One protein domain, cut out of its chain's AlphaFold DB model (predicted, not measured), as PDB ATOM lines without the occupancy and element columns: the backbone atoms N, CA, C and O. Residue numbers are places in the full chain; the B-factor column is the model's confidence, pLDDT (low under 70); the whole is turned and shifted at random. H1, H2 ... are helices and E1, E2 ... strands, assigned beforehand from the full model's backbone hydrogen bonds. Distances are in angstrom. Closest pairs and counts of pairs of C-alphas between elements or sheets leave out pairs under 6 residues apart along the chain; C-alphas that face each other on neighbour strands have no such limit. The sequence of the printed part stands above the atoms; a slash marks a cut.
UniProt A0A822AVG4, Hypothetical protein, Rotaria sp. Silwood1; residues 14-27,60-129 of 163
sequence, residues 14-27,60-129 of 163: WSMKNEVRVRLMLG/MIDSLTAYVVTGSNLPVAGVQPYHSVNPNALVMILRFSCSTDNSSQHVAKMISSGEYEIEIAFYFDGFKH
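Overview. This is residues 14 to 27 and 60 to 129 of the 163 residues of the protein "Hypothetical protein" of Rotaria sp. Silwood1 (UniProt A0A822AVG4). Two small three-stranded antiparallel sheets lie partly face to face as a loose-fitting sandwich with crossed strands, and helix H1 packs at one end, over E1 and E2 and by the first residue of E6. The 84 printed residues hold six named strands and one named helix in the order E1 E2 E3 E4 E5 H1 E6; the sheets run E1 E2 E5 and E4 E3 E6, and the class is mixed. The whole is compact, with a radius of gyration of the C-alphas of 13.6 A, yet elongated, spanning 48 by 25 by 22 A.

Along the chain. E1, residues 14 to 16, begins with C-alpha 14 at (-20.108, -45.631, 32.744). E2 is residues 19 to 25, 19.3 A; E3 is 61 to 70, 25.6 A; E4 is 82 to 85; E5 is 91 to 97, 19.5 A. H1, residues 101 to 113, is 18.5 A long. E6, residues 116 to 124, is 26.1 A long and ends with C-alpha 124 at (-42.076, -47.375, 50.377).

Arrangement. The hairpin E1 and E2 has N 14 and O 21 at 2.9 A, within hydrogen-bond range; E2 and E5 have N 22 and O 94 at 2.9 A. In the other sheet, the hairpin E3 and E4 has N 66 and O 82 at 2.8 A, and E3 and E6 have N 67 and O 119 at 2.8 A. The strands of the two sheets stand at 62 degrees. H1 forms two layers with E1 E2 E5, a helix on one face of a sheet: its height is 7.8 A, and it runs along the strands, at 6 degrees to E2 on the local plane. The closest C-alphas of E1 and H1 are Ser 15 and Gln 105, 5.3 A; of H1 and E6, Met 110 and Tyr 116, 5.3 A. In H1 every O i to N i+4 pair is within hydrogen-bond range.

Size, cuts and confidence. The C-alphas farthest apart, Asn 102 and His 129, are 47.8 A apart. Residues 28 to 59 are not printed, and C-alphas 27 and 60 are 14.8 A apart across the cut. The link E3 to E4 is long. Mean pLDDT of the printed part is 78.4, with 23 residues under 70, among them 122 to 129.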
ATOM      1  N   TRP A  14     -20.635 -46.188  33.997       89.06
ATOM      2  CA  TRP A  14     -20.108 -45.631  32.744       89.06
ATOM      3  C   TRP A  14     -20.690 -44.253  32.446       89.06
ATOM      4  O   TRP A  14     -21.768 -43.900  32.924       89.06
ATOM      5  N   SER A  15     -19.991 -43.470  31.628       91.94
ATOM      6  CA  SER A  15     -20.519 -42.213  31.106       91.94
ATOM      7  C   SER A  15     -21.128 -42.399  29.717       91.94
ATOM      8  O   SER A  15     -20.705 -43.240  28.920       91.94
ATOM      9  N   MET A  16     -22.149 -41.604  29.412       91.38
ATOM     10  CA  MET A  16     -22.721 -41.501  28.075       91.38
ATOM     11  C   MET A  16     -23.199 -40.070  27.848       91.38
ATOM     12  O   MET A  16     -24.238 -39.677  28.378       91.38
ATOM     13  N   LYS A  17     -22.468 -39.297  27.034       91.31
ATOM     14  CA  LYS A  17     -22.685 -37.849  26.901       91.31
ATOM     15  C   LYS A  17     -22.650 -37.197  28.293       91.31
ATOM     16  O   LYS A  17     -21.908 -37.607  29.173       91.31
ATOM     17  N   ASN A  18     -23.529 -36.242  28.553       93.56
ATOM     18  CA  ASN A  18     -23.710 -35.587  29.842       93.56
ATOM     19  C   ASN A  18     -24.432 -36.449  30.906       93.56
ATOM     20  O   ASN A  18     -25.081 -35.890  31.781       93.56
ATOM     21  N   GLU A  19     -24.350 -37.782  30.853       94.19
ATOM     22  CA  GLU A  19     -24.912 -38.676  31.873       94.19
ATOM     23  C   GLU A  19     -23.854 -39.614  32.448       94.19
ATOM     24  O   GLU A  19     -23.019 -40.147  31.713       94.19
ATOM     25  N   VAL A  20     -23.968 -39.898  33.742       91.75
ATOM     26  CA  VAL A  20     -23.363 -41.075  34.369       91.75
ATOM     27  C   VAL A  20     -24.441 -42.107  34.621       91.75
ATOM     28  O   VAL A  20     -25.526 -41.793  35.111       91.75
ATOM     29  N   ARG A  21     -24.144 -43.351  34.269       89.75
ATOM     30  CA  ARG A  21     -25.042 -44.484  34.416       89.75
ATOM     31  C   ARG A  21     -24.426 -45.494  35.354       89.75
ATOM     32  O   ARG A  21     -23.278 -45.878  35.165       89.75
ATOM     33  N   VAL A  22     -25.206 -45.916  36.338       82.81
ATOM     34  CA  VAL A  22     -24.806 -46.931  37.311       82.81
ATOM     35  C   VAL A  22     -25.807 -48.071  37.245       82.81
ATOM     36  O   VAL A  22     -27.007 -47.862  37.434       82.81
ATOM     37  N   ARG A  23     -25.324 -49.275  36.951       78.88
ATOM     38  CA  ARG A  23     -26.134 -50.492  36.940       78.88
ATOM     39  C   ARG A  23     -26.147 -51.093  38.340       78.88
ATOM     40  O   ARG A  23     -25.111 -51.502  38.852       78.88
ATOM     41  N   LEU A  24     -27.338 -51.189  38.914       73.00
ATOM     42  CA  LEU A  24     -27.599 -51.866  40.175       73.00
ATOM     43  C   LEU A  24     -28.323 -53.183  39.888       73.00
ATOM     44  O   LEU A  24     -29.372 -53.189  39.240       73.00
ATOM     45  N   MET A  25     -27.774 -54.294  40.367       65.88
ATOM     46  CA  MET A  25     -28.440 -55.595  40.351       65.88
ATOM     47  C   MET A  25     -29.020 -55.837  41.744       65.88
ATOM     48  O   MET A  25     -28.273 -55.935  42.712       65.88
ATOM     49  N   LEU A  26     -30.348 -55.860  41.849       61.72
ATOM     50  CA  LEU A  26     -31.077 -56.094  43.100       61.72
ATOM     51  C   LEU A  26     -31.338 -57.583  43.356       61.72
ATOM     52  O   LEU A  26     -31.603 -57.981  44.486       61.72
ATOM     53  N   GLY A  27     -31.273 -58.400  42.311       54.81
ATOM     54  CA  GLY A  27     -31.423 -59.843  42.385       54.81
ATOM     55  C   GLY A  27     -31.325 -60.469  41.002       54.81
ATOM     56  O   GLY A  27     -31.185 -59.776  39.992       54.81
ATOM     57  N   MET A  60     -43.433 -52.870  48.127       57.16
ATOM     58  CA  MET A  60     -43.285 -52.199  46.845       57.16
ATOM     59  C   MET A  60     -42.542 -50.890  47.079       57.16
ATOM     60  O   MET A  60     -42.902 -50.109  47.965       57.16
ATOM     61  N   ILE A  61     -41.498 -50.652  46.289       63.12
ATOM     62  CA  ILE A  61     -40.829 -49.355  46.290       63.12
ATOM     63  C   ILE A  61     -41.770 -48.393  45.562       63.12
ATOM     64  O   ILE A  61     -42.028 -48.567  44.371       63.12
ATOM     65  N   ASP A  62     -42.287 -47.402  46.281       65.25
ATOM     66  CA  ASP A  62     -43.129 -46.340  45.720       65.25
ATOM     67  C   ASP A  62     -42.286 -45.381  44.898       65.25
ATOM     68  O   ASP A  62     -42.594 -45.050  43.755       65.25
ATOM     69  N   SER A  63     -41.147 -44.986  45.453       67.38
ATOM     70  CA  SER A  63     -40.145 -44.242  44.714       67.38
ATOM     71  C   SER A  63     -38.762 -44.418  45.318       67.38
ATOM     72  O   SER A  63     -38.595 -44.836  46.462       67.38
ATOM     73  N   LEU A  64     -37.738 -44.106  44.538       79.12
ATOM     74  CA  LEU A  64     -36.378 -43.977  45.040       79.12
ATOM     75  C   LEU A  64     -35.756 -42.692  44.522       79.12
ATOM     76  O   LEU A  64     -36.075 -42.226  43.424       79.12
ATOM     77  N   THR A  65     -34.846 -42.137  45.311       77.69
ATOM     78  CA  THR A  65     -33.970 -41.044  44.893       77.69
ATOM     79  C   THR A  65     -32.531 -41.443  45.169       77.69
ATOM     80  O   THR A  65     -32.228 -41.905  46.263       77.69
ATOM     81  N   ALA A  66     -31.653 -41.286  44.187       80.75
ATOM     82  CA  ALA A  66     -30.240 -41.595  44.313       80.75
ATOM     83  C   ALA A  66     -29.384 -40.346  44.085       80.75
ATOM     84  O   ALA A  66     -29.702 -39.513  43.229       80.75
ATOM     85  N   TYR A  67     -28.271 -40.260  44.807       84.94
ATOM     86  CA  TYR A  67     -27.293 -39.178  44.751       84.94
ATOM     87  C   TYR A  67     -25.903 -39.752  44.489       84.94
ATOM     88  O   TYR A  67     -25.570 -40.823  44.989       84.94
ATOM     89  N   VAL A  68     -25.084 -39.019  43.735       82.50
ATOM     90  CA  VAL A  68     -23.633 -39.244  43.730       82.50
ATOM     91  C   VAL A  68     -23.042 -38.361  44.816       82.50
ATOM     92  O   VAL A  68     -23.249 -37.144  44.779       82.50
ATOM     93  N   VAL A  69     -22.319 -38.952  45.760       78.62
ATOM     94  CA  VAL A  69     -21.721 -38.241  46.895       78.62
ATOM     95  C   VAL A  69     -20.210 -38.436  46.945       78.62
ATOM     96  O   VAL A  69     -19.660 -39.370  46.362       78.62
ATOM     97  N   THR A  70     -19.529 -37.532  47.636       80.81
ATOM     98  CA  THR A  70     -18.122 -37.690  48.030       80.81
ATOM     99  C   THR A  70     -18.050 -38.185  49.475       80.81
ATOM    100  O   THR A  70     -19.044 -38.064  50.186       80.81
ATOM    101  N   GLY A  71     -16.897 -38.694  49.935       64.12
ATOM    102  CA  GLY A  71     -16.694 -39.319  51.264       64.12
ATOM    103  C   GLY A  71     -17.052 -38.503  52.528       64.12
ATOM    104  O   GLY A  71     -16.704 -38.901  53.633       64.12
ATOM    105  N   SER A  72     -17.724 -37.359  52.387       67.88
ATOM    106  CA  SER A  72     -18.404 -36.611  53.450       67.88
ATOM    107  C   SER A  72     -19.942 -36.630  53.323       67.88
ATOM    108  O   SER A  72     -20.602 -35.767  53.900       67.88
ATOM    109  N   ASN A  73     -20.510 -37.537  52.520       66.94
ATOM    110  CA  ASN A  73     -21.937 -37.637  52.165       66.94
ATOM    111  C   ASN A  73     -22.507 -36.353  51.536       66.94
ATOM    112  O   ASN A  73     -23.693 -36.041  51.647       66.94
ATOM    113  N   LEU A  74     -21.649 -35.558  50.887       77.06
ATOM    114  CA  LEU A  74     -22.071 -34.341  50.198       77.06
ATOM    115  C   LEU A  74     -22.334 -34.649  48.722       77.06
ATOM    116  O   LEU A  74     -21.455 -35.226  48.073       77.06
ATOM    117  N   PRO A  75     -23.488 -34.234  48.159       85.31
ATOM    118  CA  PRO A  75     -23.754 -34.381  46.737       85.31
ATOM    119  C   PRO A  75     -22.667 -33.729  45.881       85.31
ATOM    120  O   PRO A  75     -22.255 -32.590  46.127       85.31
ATOM    121  N   VAL A  76     -22.227 -34.435  44.841       86.62
ATOM    122  CA  VAL A  76     -21.249 -33.908  43.886       86.62
ATOM    123  C   VAL A  76     -21.858 -32.727  43.133       86.62
ATOM    124  O   VAL A  76     -22.901 -32.837  42.483       86.62
ATOM    125  N   ALA A  77     -21.184 -31.578  43.190       87.56
ATOM    126  CA  ALA A  77     -21.639 -30.368  42.522       87.56
ATOM    127  C   ALA A  77     -21.792 -30.585  41.005       87.56
ATOM    128  O   ALA A  77     -20.910 -31.119  40.335       87.56
ATOM    129  N   GLY A  78     -22.918 -30.133  40.450       84.88
ATOM    130  CA  GLY A  78     -23.199 -30.256  39.018       84.88
ATOM    131  C   GLY A  78     -23.665 -31.644  38.565       84.88
ATOM    132  O   GLY A  78     -23.785 -31.853  37.356       84.88
ATOM    133  N   VAL A  79     -23.952 -32.557  39.500       89.56
ATOM    134  CA  VAL A  79     -24.611 -33.844  39.247       89.56
ATOM    135  C   VAL A  79     -26.027 -33.802  39.819       89.56
ATOM    136  O   VAL A  79     -26.224 -33.566  41.008       89.56
ATOM    137  N   GLN A  80     -27.030 -34.001  38.966       91.00
ATOM    138  CA  GLN A  80     -28.431 -34.042  39.383       91.00
ATOM    139  C   GLN A  80     -28.775 -35.408  39.987       91.00
ATOM    140  O   GLN A  80     -28.340 -36.430  39.442       91.00
ATOM    141  N   PRO A  81     -29.579 -35.450  41.064       86.56
ATOM    142  CA  PRO A  81     -30.047 -36.706  41.624       86.56
ATOM    143  C   PRO A  81     -30.936 -37.451  40.628       86.56
ATOM    144  O   PRO A  81     -31.682 -36.852  39.851       86.56
ATOM    145  N   TYR A  82     -30.865 -38.776  40.674       82.69
ATOM    146  CA  TYR A  82     -31.773 -39.640  39.934       82.69
ATOM    147  C   TYR A  82     -33.025 -39.884  40.770       82.69
ATOM    148  O   TYR A  82     -32.916 -40.212  41.946       82.69
ATOM    149  N   HIS A  83     -34.205 -39.780  40.167       83.25
ATOM    150  CA  HIS A  83     -35.469 -40.113  40.817       83.25
ATOM    151  C   HIS A  83     -36.268 -41.081  39.948       83.25
ATOM    152  O   HIS A  83     -36.326 -40.927  38.725       83.25
ATOM    153  N   SER A  84     -36.894 -42.072  40.577       77.19
ATOM    154  CA  SER A  84     -37.752 -43.039  39.899       77.19
ATOM    155  C   SER A  84     -38.972 -43.357  40.744       77.19
ATOM    156  O   SER A  84     -38.847 -43.591  41.942       77.19
ATOM    157  N   VAL A  85     -40.134 -43.395  40.097       75.56
ATOM    158  CA  VAL A  85     -41.416 -43.767  40.698       75.56
ATOM    159  C   VAL A  85     -41.749 -45.193  40.266       75.56
ATOM    160  O   VAL A  85     -41.641 -45.523  39.084       75.56
ATOM    161  N   ASN A  86     -42.148 -46.029  41.220       70.19
ATOM    162  CA  ASN A  86     -42.427 -47.458  41.079       70.19
ATOM    163  C   ASN A  86     -41.300 -48.286  40.420       70.19
ATOM    164  O   ASN A  86     -41.567 -49.028  39.469       70.19
ATOM    165  N   PRO A  87     -40.039 -48.205  40.898       64.44
ATOM    166  CA  PRO A  87     -38.893 -48.877  40.284       64.44
ATOM    167  C   PRO A  87     -38.820 -50.377  40.637       64.44
ATOM    168  O   PRO A  87     -37.818 -50.870  41.151       64.44
ATOM    169  N   ASN A  88     -39.886 -51.127  40.369       64.12
ATOM    170  CA  ASN A  88     -39.973 -52.551  40.693       64.12
ATOM    171  C   ASN A  88     -39.305 -53.395  39.589       64.12
ATOM    172  O   ASN A  88     -39.975 -53.909  38.693       64.12
ATOM    173  N   ALA A  89     -37.973 -53.509  39.634       66.31
ATOM    174  CA  ALA A  89     -37.181 -54.312  38.699       66.31
ATOM    175  C   ALA A  89     -35.992 -54.996  39.394       66.31
ATOM    176  O   ALA A  89     -35.392 -54.435  40.303       66.31
ATOM    177  N   LEU A  90     -35.602 -56.188  38.926       62.34
ATOM    178  CA  LEU A  90     -34.429 -56.921  39.438       62.34
ATOM    179  C   LEU A  90     -33.094 -56.259  39.065       62.34
ATOM    180  O   LEU A  90     -32.075 -56.470  39.718       62.34
ATOM    181  N   VAL A  91     -33.095 -55.445  38.010       64.25
ATOM    182  CA  VAL A  91     -31.947 -54.655  37.568       64.25
ATOM    183  C   VAL A  91     -32.418 -53.234  37.308       64.25
ATOM    184  O   VAL A  91     -33.408 -53.021  36.608       64.25
ATOM    185  N   MET A  92     -31.678 -52.264  37.831       73.94
ATOM    186  CA  MET A  92     -31.930 -50.844  37.627       73.94
ATOM    187  C   MET A  92     -30.706 -50.163  37.029       73.94
ATOM    188  O   MET A  92     -29.567 -50.532  37.312       73.94
ATOM    189  N   ILE A  93     -30.945 -49.146  36.206       82.19
ATOM    190  CA  ILE A  93     -29.898 -48.255  35.710       82.19
ATOM    191  C   ILE A  93     -30.210 -46.859  36.236       82.19
ATOM    192  O   ILE A  93     -31.130 -46.201  35.754       82.19
ATOM    193  N   LEU A  94     -29.438 -46.420  37.224       86.62
ATOM    194  CA  LEU A  94     -29.502 -45.062  37.750       86.62
ATOM    195  C   LEU A  94     -28.838 -44.131  36.736       86.62
ATOM    196  O   LEU A  94     -27.735 -44.422  36.270       86.62
ATOM    197  N   ARG A  95     -29.511 -43.041  36.367       91.69
ATOM    198  CA  ARG A  95     -29.037 -42.090  35.351       91.69
ATOM    199  C   ARG A  95     -28.887 -40.710  35.971       91.69
ATOM    200  O   ARG A  95     -29.877 -40.019  36.194       91.69
ATOM    201  N   PHE A  96     -27.651 -40.309  36.217       91.50
ATOM    202  CA  PHE A  96     -27.313 -39.017  36.797       91.50
ATOM    203  C   PHE A  96     -26.960 -38.040  35.685       91.50
ATOM    204  O   PHE A  96     -26.035 -38.287  34.911       91.50
ATOM    205  N   SER A  97     -27.694 -36.934  35.594       94.88
ATOM    206  CA  SER A  97     -27.373 -35.884  34.624       94.88
ATOM    207  C   SER A  97     -26.234 -35.019  35.150       94.88
ATOM    208  O   SER A  97     -26.269 -34.566  36.293       94.88
ATOM    209  N   CYS A  98     -25.247 -34.756  34.306       93.44
ATOM    210  CA  CYS A  98     -24.113 -33.892  34.590       93.44
ATOM    211  C   CYS A  98     -24.177 -32.624  33.727       93.44
ATOM    212  O   CYS A  98     -24.830 -32.585  32.682       93.44
ATOM    213  N   SER A  99     -23.469 -31.580  34.149       90.44
ATOM    214  CA  SER A  99     -23.406 -30.308  33.417       90.44
ATOM    215  C   SER A  99     -22.705 -30.419  32.054       90.44
ATOM    216  O   SER A  99     -23.067 -29.713  31.116       90.44
ATOM    217  N   THR A 100     -21.713 -31.305  31.930       92.50
ATOM    218  CA  THR A 100     -20.902 -31.495  30.715       92.50
ATOM    219  C   THR A 100     -20.513 -32.963  30.499       92.50
ATOM    220  O   THR A 100     -20.521 -33.766  31.433       92.50
ATOM    221  N   ASP A 101     -20.104 -33.316  29.278       92.88
ATOM    222  CA  ASP A 101     -19.570 -34.654  28.964       92.88
ATOM    223  C   ASP A 101     -18.243 -34.944  29.695       92.88
ATOM    224  O   ASP A 101     -18.037 -36.024  30.234       92.88
ATOM    225  N   ASN A 102     -17.364 -33.948  29.843       93.19
ATOM    226  CA  ASN A 102     -16.140 -34.126  30.635       93.19
ATOM    227  C   ASN A 102     -16.453 -34.406  32.112       93.19
ATOM    228  O   ASN A 102     -15.798 -35.239  32.740       93.19
ATOM    229  N   SER A 103     -17.467 -33.733  32.671       93.12
ATOM    230  CA  SER A 103     -17.877 -33.985  34.053       93.12
ATOM    231  C   SER A 103     -18.451 -35.387  34.243       93.12
ATOM    232  O   SER A 103     -18.132 -36.019  35.243       93.12
ATOM    233  N   SER A 104     -19.221 -35.917  33.285       93.50
ATOM    234  CA  SER A 104     -19.753 -37.280  33.399       93.50
ATOM    235  C   SER A 104     -18.638 -38.327  33.314       93.50
ATOM    236  O   SER A 104     -18.612 -39.263  34.110       93.50
ATOM    237  N   GLN A 105     -17.668 -38.149  32.412       93.94
ATOM    238  CA  GLN A 105     -16.500 -39.028  32.305       93.94
ATOM    239  C   GLN A 105     -15.674 -39.025  33.594       93.94
ATOM    240  O   GLN A 105     -15.274 -40.086  34.079       93.94
ATOM    241  N   HIS A 106     -15.450 -37.842  34.176       93.44
ATOM    242  CA  HIS A 106     -14.761 -37.714  35.455       93.44
ATOM    243  C   HIS A 106     -15.533 -38.421  36.574       93.44
ATOM    244  O   HIS A 106     -14.979 -39.300  37.221       93.44
ATOM    245  N   VAL A 107     -16.821 -38.115  36.749       91.25
ATOM    246  CA  VAL A 107     -17.667 -38.713  37.796       91.25
ATOM    247  C   VAL A 107     -17.730 -40.241  37.665       91.25
ATOM    248  O   VAL A 107     -17.551 -40.935  38.660       91.25
ATOM    249  N   ALA A 108     -17.898 -40.786  36.454       87.94
ATOM    250  CA  ALA A 108     -17.895 -42.235  36.228       87.94
ATOM    251  C   ALA A 108     -16.563 -42.890  36.639       87.94
ATOM    252  O   ALA A 108     -16.560 -43.971  37.235       87.94
ATOM    253  N   LYS A 109     -15.432 -42.223  36.370       88.31
ATOM    254  CA  LYS A 109     -14.107 -42.677  36.806       88.31
ATOM    255  C   LYS A 109     -13.976 -42.663  38.331       88.31
ATOM    256  O   LYS A 109     -13.469 -43.636  38.876       88.31
ATOM    257  N   MET A 110     -14.444 -41.605  38.994       86.94
ATOM    258  CA  MET A 110     -14.373 -41.459  40.456       86.94
ATOM    259  C   MET A 110     -15.266 -42.469  41.187       86.94
ATOM    260  O   MET A 110     -14.875 -43.009  42.217       86.94
ATOM    261  N   ILE A 111     -16.438 -42.786  40.624       84.75
ATOM    262  CA  ILE A 111     -17.292 -43.879  41.114       84.75
ATOM    263  C   ILE A 111     -16.571 -45.221  40.946       84.75
ATOM    264  O   ILE A 111     -16.515 -46.029  41.868       84.75
ATOM    265  N   SER A 112     -15.962 -45.449  39.779       80.44
ATOM    266  CA  SER A 112     -15.240 -46.696  39.496       80.44
ATOM    267  C   SER A 112     -13.982 -46.879  40.354       80.44
ATOM    268  O   SER A 112     -13.583 -48.017  40.592       80.44
ATOM    269  N   SER A 113     -13.348 -45.791  40.808       79.94
ATOM    270  CA  SER A 113     -12.207 -45.833  41.735       79.94
ATOM    271  C   SER A 113     -12.613 -45.932  43.208       79.94
ATOM    272  O   SER A 113     -11.741 -46.162  44.044       79.94
ATOM    273  N   GLY A 114     -13.904 -45.789  43.527       77.25
ATOM    274  CA  GLY A 114     -14.421 -45.781  44.897       77.25
ATOM    275  C   GLY A 114     -14.213 -44.459  45.642       77.25
ATOM    276  O   GLY A 114     -14.409 -44.412  46.849       77.25
ATOM    277  N   GLU A 115     -13.807 -43.389  44.954       81.94
ATOM    278  CA  GLU A 115     -13.690 -42.056  45.560       81.94
ATOM    279  C   GLU A 115     -15.052 -41.363  45.690       81.94
ATOM    280  O   GLU A 115     -15.257 -40.566  46.610       81.94
ATOM    281  N   TYR A 116     -15.971 -41.652  44.762       84.31
ATOM    282  CA  TYR A 116     -17.371 -41.242  44.831       84.31
ATOM    283  C   TYR A 116     -18.261 -42.446  45.115       84.31
ATOM    284  O   TYR A 116     -18.055 -43.535  44.578       84.31
ATOM    285  N   GLU A 117     -19.294 -42.212  45.910       82.44
ATOM    286  CA  GLU A 117     -20.255 -43.223  46.332       82.44
ATOM    287  C   GLU A 117     -21.652 -42.894  45.796       82.44
ATOM    288  O   GLU A 117     -21.928 -41.775  45.349       82.44
ATOM    289  N   ILE A 118     -22.538 -43.891  45.822       80.88
ATOM    290  CA  ILE A 118     -23.946 -43.731  45.460       80.88
ATOM    291  C   ILE A 118     -24.792 -43.927  46.710       80.88
ATOM    292  O   ILE A 118     -24.879 -45.036  47.237       80.88
ATOM    293  N   GLU A 119     -25.466 -42.869  47.141       76.75
ATOM    294  CA  GLU A 119     -26.461 -42.945  48.206       76.75
ATOM    295  C   GLU A 119     -27.853 -43.098  47.602       76.75
ATOM    296  O   GLU A 119     -28.219 -42.371  46.676       76.75
ATOM    297  N   ILE A 120     -28.643 -44.040  48.121       75.06
ATOM    298  CA  ILE A 120     -30.002 -44.314  47.644       75.06
ATOM    299  C   ILE A 120     -30.975 -44.189  48.814       75.06
ATOM    300  O   ILE A 120     -30.875 -44.910  49.804       75.06
ATOM    301  N   ALA A 121     -31.949 -43.297  48.669       74.12
ATOM    302  CA  ALA A 121     -33.091 -43.159  49.556       74.12
ATOM    303  C   ALA A 121     -34.304 -43.866  48.939       74.12
ATOM    304  O   ALA A 121     -34.755 -43.503  47.850       74.12
ATOM    305  N   PHE A 122     -34.833 -44.866  49.644       67.62
ATOM    306  CA  PHE A 122     -36.048 -45.579  49.255       67.62
ATOM    307  C   PHE A 122     -37.263 -45.009  49.982       67.62
ATOM    308  O   PHE A 122     -37.239 -44.814  51.198       67.62
ATOM    309  N   TYR A 123     -38.338 -44.810  49.232       63.69
ATOM    310  CA  TYR A 123     -39.664 -44.504  49.737       63.69
ATOM    311  C   TYR A 123     -40.556 -45.702  49.437       63.69
ATOM    312  O   TYR A 123     -40.689 -46.134  48.290       63.69
ATOM    313  N   PHE A 124     -41.148 -46.259  50.481       63.69
ATOM    314  CA  PHE A 124     -42.076 -47.375  50.377       63.69
ATOM    315  C   PHE A 124     -43.489 -46.831  50.553       63.69
ATOM    316  O   PHE A 124     -43.720 -46.044  51.476       63.69
ATOM    317  N   ASP A 125     -44.427 -47.244  49.699       55.00
ATOM    318  CA  ASP A 125     -45.827 -46.921  49.954       55.00
ATOM    319  C   ASP A 125     -46.251 -47.776  51.145       55.00
ATOM    320  O   ASP A 125     -46.110 -49.002  51.128       55.00
ATOM    321  N   GLY A 126     -46.725 -47.132  52.210       47.25
ATOM    322  CA  GLY A 126     -47.318 -47.857  53.326       47.25
ATOM    323  C   GLY A 126     -48.494 -48.697  52.824       47.25
ATOM    324  O   GLY A 126     -49.129 -48.359  51.829       47.25
ATOM    325  N   PHE A 127     -48.805 -49.796  53.510       50.19
ATOM    326  CA  PHE A 127     -49.903 -50.693  53.151       50.19
ATOM    327  C   PHE A 127     -51.270 -49.981  53.234       50.19
ATOM    328  O   PHE A 127     -51.988 -50.089  54.224       50.19
ATOM    329  N   LYS A 128     -51.649 -49.224  52.197       42.28
ATOM    330  CA  LYS A 128     -52.841 -48.356  52.192       42.28
ATOM    331  C   LYS A 128     -54.174 -49.116  52.233       42.28
ATOM    332  O   LYS A 128     -55.216 -48.487  52.406       42.28
ATOM    333  N   HIS A 129     -54.169 -50.444  52.087       37.34
ATOM    334  CA  HIS A 129     -55.390 -51.240  51.907       37.34
ATOM    335  C   HIS A 129     -55.535 -52.473  52.808       37.34
ATOM    336  O   HIS A 129     -56.482 -53.234  52.627       37.34
TER     337      HIS A 129